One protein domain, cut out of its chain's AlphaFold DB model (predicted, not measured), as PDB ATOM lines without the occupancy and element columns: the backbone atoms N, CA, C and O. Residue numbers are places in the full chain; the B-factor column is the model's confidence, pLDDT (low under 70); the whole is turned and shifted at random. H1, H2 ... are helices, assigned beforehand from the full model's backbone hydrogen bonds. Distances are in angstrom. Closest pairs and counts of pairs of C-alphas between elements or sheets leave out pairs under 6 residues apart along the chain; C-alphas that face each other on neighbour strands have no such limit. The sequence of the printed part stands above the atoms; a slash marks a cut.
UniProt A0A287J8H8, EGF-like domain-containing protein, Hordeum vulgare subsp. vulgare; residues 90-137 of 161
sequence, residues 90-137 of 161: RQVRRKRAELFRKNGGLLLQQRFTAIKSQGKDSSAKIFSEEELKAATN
ATOM      1  N   ARG A  90      49.248 -10.818 -11.702       95.69
ATOM      2  CA  ARG A  90      49.600  -9.640 -12.515       95.69
ATOM      3  C   ARG A  90      49.295  -9.868 -13.993       95.69
ATOM      4  O   ARG A  90      48.733  -8.977 -14.623       95.69
ATOM      5  N   GLN A  91      49.597 -11.047 -14.538       95.25
ATOM      6  CA  GLN A  91      49.278 -11.358 -15.933       95.25
ATOM      7  C   GLN A  91      47.773 -11.356 -16.214       95.25
ATOM      8  O   GLN A  91      47.344 -10.742 -17.189       95.25
ATOM      9  N   VAL A  92      46.963 -11.974 -15.347       95.38
ATOM     10  CA  VAL A  92      45.495 -11.963 -15.491       95.38
ATOM     11  C   VAL A  92      44.961 -10.528 -15.486       95.38
ATOM     12  O   VAL A  92      44.158 -10.164 -16.344       95.38
ATOM     13  N   ARG A  93      45.459  -9.679 -14.577       94.94
ATOM     14  CA  ARG A  93      45.083  -8.256 -14.526       94.94
ATOM     15  C   ARG A  93      45.472  -7.502 -15.801       94.94
ATOM     16  O   ARG A  93      44.659  -6.735 -16.302       94.94
ATOM     17  N   ARG A  94      46.669  -7.745 -16.352       94.75
ATOM     18  CA  ARG A  94      47.130  -7.122 -17.609       94.75
ATOM     19  C   ARG A  94      46.249  -7.512 -18.795       94.75
ATOM     20  O   ARG A  94      45.769  -6.627 -19.491       94.75
ATOM     21  N   LYS A  95      45.975  -8.810 -18.976       94.00
ATOM     22  CA  LYS A  95      45.102  -9.297 -20.060       94.00
ATOM     23  C   LYS A  95      43.683  -8.740 -19.939       94.00
ATOM     24  O   LYS A  95      43.113  -8.302 -20.932       94.00
ATOM     25  N   ARG A  96      43.128  -8.683 -18.722       92.50
ATOM     26  CA  ARG A  96      41.808  -8.078 -18.477       92.50
ATOM     27  C   ARG A  96      41.793  -6.586 -18.812       92.50
ATOM     28  O   ARG A  96      40.850  -6.134 -19.450       92.50
ATOM     29  N   ALA A  97      42.822  -5.833 -18.421       91.38
ATOM     30  CA  ALA A  97      42.933  -4.409 -18.742       91.38
ATOM     31  C   ALA A  97      43.078  -4.165 -20.254       91.38
ATOM     32  O   ALA A  97      42.505  -3.219 -20.790       91.38
ATOM     33  N   GLU A  98      43.797  -5.039 -20.961       94.44
ATOM     34  CA  GLU A  98      43.924  -4.964 -22.415       94.44
ATOM     35  C   GLU A  98      42.600  -5.258 -23.128       94.44
ATOM     36  O   GLU A  98      42.209  -4.490 -24.005       94.44
ATOM     37  N   LEU A  99      41.886  -6.316 -22.722       93.56
ATOM     38  CA  LEU A  99      40.544  -6.619 -23.230       93.56
ATOM     39  C   LEU A  99      39.579  -5.470 -22.942       93.56
ATOM     40  O   LEU A  99      38.832  -5.066 -23.823       93.56
ATOM     41  N   PHE A 100      39.645  -4.884 -21.745       91.94
ATOM     42  CA  PHE A 100      38.842  -3.716 -21.399       91.94
ATOM     43  C   PHE A 100      39.131  -2.534 -22.331       91.94
ATOM     44  O   PHE A 100      38.204  -1.896 -22.818       91.94
ATOM     45  N   ARG A 101      40.406  -2.271 -22.648       90.62
ATOM     46  CA  ARG A 101      40.794  -1.206 -23.583       90.62
ATOM     47  C   ARG A 101      40.333  -1.490 -25.017       90.62
ATOM     48  O   ARG A 101      39.791  -0.591 -25.651       90.62
ATOM     49  N   LYS A 102      40.530  -2.716 -25.517       92.25
ATOM     50  CA  LYS A 102      40.138  -3.133 -26.878       92.25
ATOM     51  C   LYS A 102      38.619  -3.174 -27.068       92.25
ATOM     52  O   LYS A 102      38.140  -2.793 -28.127       92.25
ATOM     53  N   ASN A 103      37.869  -3.543 -26.032       90.25
ATOM     54  CA  ASN A 103      36.405  -3.616 -26.059       90.25
ATOM     55  C   ASN A 103      35.727  -2.256 -25.802       90.25
ATOM     56  O   ASN A 103      34.547  -2.213 -25.465       90.25
ATOM     57  N   GLY A 104      36.457  -1.138 -25.902       89.69
ATOM     58  CA  GLY A 104      35.885   0.200 -25.724       89.69
ATOM     59  C   GLY A 104      35.495   0.537 -24.279       89.69
ATOM     60  O   GLY A 104      34.680   1.429 -24.055       89.69
ATOM     61  N   GLY A 105      36.080  -0.129 -23.281       88.88
ATOM     62  CA  GLY A 105      35.739   0.058 -21.867       88.88
ATOM     63  C   GLY A 105      35.929   1.489 -21.350       88.88
ATOM     64  O   GLY A 105      35.199   1.920 -20.460       88.88
ATOM     65  N   LEU A 106      36.847   2.265 -21.940       85.88
ATOM     66  CA  LEU A 106      37.018   3.685 -21.605       85.88
ATOM     67  C   LEU A 106      35.845   4.543 -22.112       85.88
ATOM     68  O   LEU A 106      35.359   5.404 -21.384       85.88
ATOM     69  N   LEU A 107      35.356   4.273 -23.329       85.62
ATOM     70  CA  LEU A 107      34.176   4.937 -23.894       85.62
ATOM     71  C   LEU A 107      32.926   4.599 -23.079       85.62
ATOM     72  O   LEU A 107      32.108   5.478 -22.806       85.62
ATOM     73  N   LEU A 108      32.813   3.336 -22.654       82.88
ATOM     74  CA  LEU A 108      31.785   2.894 -21.722       82.88
ATOM     75  C   LEU A 108      31.848   3.748 -20.446       82.88
ATOM     76  O   LEU A 108      30.885   4.439 -20.133       82.88
ATOM     77  N   GLN A 109      33.003   3.806 -19.771       83.50
ATOM     78  CA  GLN A 109      33.175   4.623 -18.564       83.50
ATOM     79  C   GLN A 109      32.802   6.095 -18.769       83.50
ATOM     80  O   GLN A 109      32.076   6.635 -17.942       83.50
ATOM     81  N   GLN A 110      33.243   6.728 -19.860       83.31
ATOM     82  CA  GLN A 110      32.935   8.133 -20.148       83.31
ATOM     83  C   GLN A 110      31.435   8.392 -20.305       83.31
ATOM     84  O   GLN A 110      30.918   9.371 -19.765       83.31
ATOM     85  N   ARG A 111      30.718   7.515 -21.025       78.75
ATOM     86  CA  ARG A 111      29.256   7.603 -21.142       78.75
ATOM     87  C   ARG A 111      28.615   7.484 -19.763       78.75
ATOM     88  O   ARG A 111      27.820   8.340 -19.391       78.75
ATOM     89  N   PHE A 112      29.037   6.506 -18.969       75.69
ATOM     90  CA  PHE A 112      28.521   6.297 -17.618       75.69
ATOM     91  C   PHE A 112      28.783   7.469 -16.660       75.69
ATOM     92  O   PHE A 112      27.879   7.858 -15.920       75.69
ATOM     93  N   THR A 113      29.980   8.065 -16.674       76.25
ATOM     94  CA  THR A 113      30.288   9.238 -15.838       76.25
ATOM     95  C   THR A 113      29.500  10.468 -16.281       76.25
ATOM     96  O   THR A 113      28.998  11.201 -15.431       76.25
ATOM     97  N   ALA A 114      29.334  10.671 -17.593       73.38
ATOM     98  CA  ALA A 114      28.531  11.766 -18.135       73.38
ATOM     99  C   ALA A 114      27.047  11.632 -17.755       73.38
ATOM    100  O   ALA A 114      26.425  12.604 -17.335       73.38
ATOM    101  N   ILE A 115      26.491  10.421 -17.822       67.88
ATOM    102  CA  ILE A 115      25.086  10.161 -17.487       67.88
ATOM    103  C   ILE A 115      24.842  10.355 -15.985       67.88
ATOM    104  O   ILE A 115      23.897  11.052 -15.620       67.88
ATOM    105  N   LYS A 116      25.723   9.841 -15.108       66.69
ATOM    106  CA  LYS A 116      25.622  10.090 -13.656       66.69
ATOM    107  C   LYS A 116      25.605  11.582 -13.318       66.69
ATOM    108  O   LYS A 116      24.886  11.986 -12.413       66.69
ATOM    109  N   SER A 117      26.376  12.396 -14.042       67.38
ATOM    110  CA  SER A 117      26.448  13.842 -13.802       67.38
ATOM    111  C   SER A 117      25.191  14.611 -14.233       67.38
ATOM    112  O   SER A 117      24.938  15.691 -13.711       67.38
ATOM    113  N   GLN A 118      24.386  14.057 -15.148       65.81
ATOM    114  CA  GLN A 118      23.163  14.696 -15.648       65.81
ATOM    115  C   GLN A 118      21.897  14.336 -14.856       65.81
ATOM    116  O   GLN A 118      20.830  14.847 -15.187       65.81
ATOM    117  N   GLY A 119      21.975  13.454 -13.850       58.75
ATOM    118  CA  GLY A 119      20.811  13.061 -13.039       58.75
ATOM    119  C   GLY A 119      19.664  12.421 -13.836       58.75
ATOM    120  O   GLY A 119      18.545  12.343 -13.339       58.75
ATOM    121  N   LYS A 120      19.919  11.992 -15.080       54.41
ATOM    122  CA  LYS A 120      18.908  11.453 -15.990       54.41
ATOM    123  C   LYS A 120      18.987   9.929 -16.014       54.41
ATOM    124  O   LYS A 120      19.922   9.358 -16.575       54.41
ATOM    125  N   ASP A 121      17.982   9.298 -15.420       61.03
ATOM    126  CA  ASP A 121      17.778   7.847 -15.325       61.03
ATOM    127  C   ASP A 121      17.343   7.232 -16.671       61.03
ATOM    128  O   ASP A 121      16.258   6.689 -16.841       61.03
ATOM    129  N   SER A 122      18.122   7.454 -17.730       59.88
ATOM    130  CA  SER A 122      17.746   7.025 -19.089       59.88
ATOM    131  C   SER A 122      18.944   6.546 -19.894       59.88
ATOM    132  O   SER A 122      19.106   6.886 -21.066       59.88
ATOM    133  N   SER A 123      19.825   5.767 -19.274       62.44
ATOM    134  CA  SER A 123      20.904   5.114 -20.008       62.44
ATOM    135  C   SER A 123      21.271   3.773 -19.394       62.44
ATOM    136  O   SER A 123      21.058   3.582 -18.201       62.44
ATOM    137  N   ALA A 124      21.840   2.887 -20.221       65.44
ATOM    138  CA  ALA A 124      22.326   1.553 -19.871       65.44
ATOM    139  C   ALA A 124      22.813   1.463 -18.411       65.44
ATOM    140  O   ALA A 124      23.643   2.265 -18.012       65.44
ATOM    141  N   LYS A 125      22.302   0.508 -17.622       75.19
ATOM    142  CA  LYS A 125      22.688   0.246 -16.218       75.19
ATOM    143  C   LYS A 125      23.841  -0.772 -16.196       75.19
ATOM    144  O   LYS A 125      23.822  -1.729 -16.969       75.19
ATOM    145  N   ILE A 126      24.873  -0.561 -15.365       76.62
ATOM    146  CA  ILE A 126      25.923  -1.580 -15.144       76.62
ATOM    147  C   ILE A 126      25.368  -2.591 -14.156       76.62
ATOM    148  O   ILE A 126      25.061  -2.220 -13.028       76.62
ATOM    149  N   PHE A 127      25.308  -3.850 -14.574       83.69
ATOM    150  CA  PHE A 127      24.985  -4.975 -13.706       83.69
ATOM    151  C   PHE A 127      26.259  -5.740 -13.349       83.69
ATOM    152  O   PHE A 127      27.143  -5.947 -14.187       83.69
ATOM    153  N   SER A 128      26.346  -6.151 -12.094       87.69
ATOM    154  CA  SER A 128      27.318  -7.114 -11.589       87.69
ATOM    155  C   SER A 128      27.032  -8.522 -12.123       87.69
ATOM    156  O   SER A 128      25.952  -8.818 -12.643       87.69
ATOM    157  N   GLU A 129      28.014  -9.418 -12.014       91.75
ATOM    158  CA  GLU A 129      27.828 -10.814 -12.424       91.75
ATOM    159  C   GLU A 129      26.758 -11.495 -11.560       91.75
ATOM    160  O   GLU A 129      25.972 -12.305 -12.047       91.75
ATOM    161  N   GLU A 130      26.702 -11.125 -10.286       93.25
ATOM    162  CA  GLU A 130      25.763 -11.627  -9.295       93.25
ATOM    163  C   GLU A 130      24.325 -11.222  -9.639       93.25
ATOM    164  O   GLU A 130      23.443 -12.079  -9.649       93.25
ATOM    165  N   GLU A 131      24.093  -9.958 -10.003       92.00
ATOM    166  CA  GLU A 131      22.780  -9.475 -10.452       92.00
ATOM    167  C   GLU A 131      22.337 -10.163 -11.742       92.00
ATOM    168  O   GLU A 131      21.189 -10.591 -11.851       92.00
ATOM    169  N   LEU A 132      23.242 -10.329 -12.713       93.88
ATOM    170  CA  LEU A 132      22.925 -11.030 -13.958       93.88
ATOM    171  C   LEU A 132      22.592 -12.503 -13.705       93.88
ATOM    172  O   LEU A 132      21.637 -13.024 -14.288       93.88
ATOM    173  N   LYS A 133      23.327 -13.182 -12.816       94.50
ATOM    174  CA  LYS A 133      23.019 -14.559 -12.406       94.50
ATOM    175  C   LYS A 133      21.686 -14.634 -11.675       94.50
ATOM    176  O   LYS A 133      20.874 -15.483 -12.024       94.50
ATOM    177  N   ALA A 134      21.425 -13.751 -10.718       94.25
ATOM    178  CA  ALA A 134      20.150 -13.716 -10.009       94.25
ATOM    179  C   ALA A 134      18.986 -13.489 -10.985       94.25
ATOM    180  O   ALA A 134      18.028 -14.265 -11.012       94.25
ATOM    181  N   ALA A 135      19.121 -12.509 -11.881       94.12
ATOM    182  CA  ALA A 135      18.091 -12.173 -12.850       94.12
ATOM    183  C   ALA A 135      17.824 -13.305 -13.848       94.12
ATOM    184  O   ALA A 135      16.673 -13.533 -14.218       94.12
ATOM    185  N   THR A 136      18.853 -14.043 -14.272       95.31
ATOM    186  CA  THR A 136      18.746 -15.126 -15.271       95.31
ATOM    187  C   THR A 136      18.582 -16.524 -14.670       95.31
ATOM    188  O   THR A 136      18.483 -17.493 -15.421       95.31
ATOM    189  N   ASN A 137      18.505 -16.648 -13.340       94.94
ATOM    190  CA  ASN A 137      18.560 -17.930 -12.629       94.94
ATOM    191  C   ASN A 137      19.822 -18.745 -12.995       94.94
ATOM    192  O   ASN A 137      19.739 -19.888 -13.435       94.94
TER     193      ASN A 137
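What this domain is: This is residues 90 to 137 of the 161 residues of the protein "EGF-like domain-containing protein" of Hordeum vulgare subsp. vulgare (UniProt A0A287J8H8). An open hook of three helices with no common core: H1 and H2 follow each other end to end and make a corner like an L, and after H2 the chain turns and folds back past it along a long link to the short H3. Residues 127 to 137, which include H3, stick out free, as do residues 90 to 96 of H1 and residues 116 to 122. The printed part has 48 residues with three named helices, in the order H1, H2, H3, and no named strand; the class is all helix. The whole is loose, with a radius of gyration of the C-alphas of 13.8 A, and flat, spanning 38 by 30 by 15 A.

Where its parts are: H1 is residues 90 to 102, 18.4 A from first to last C-alpha, and begins at C-alpha 90 at (49.600, -9.640, -12.515). H2 is residues 105 to 117, 18.5 A long, and begins at C-alpha 105 at (35.739, 0.058, -21.867). H3 is residues 129 to 136, 10.4 A long, and ends at C-alpha 136 at (18.746, -15.126, -15.271).

How they stand to each other: H1 and H2 are close but not clearly touching; their closest C-alphas, those of Phe 100 and Leu 106, are 7.6 A apart. Their lines are only just about perpendicular, at 71 degrees. H3 is apart from H1 and from H2. In H1, H2 and H3 every O i to N i+4 pair is within hydrogen-bond range.

The domain as a whole: The two C-alphas farthest apart are those of Gln 91 and Lys 120, at 38.0 A. The printed part has no cut. The link from H1 to H2 is tight, with 2 residues; the link from H2 to H3 is long, with 11. The mean pLDDT of the printed part is 83.5, and residues 115 to 124 are under 70.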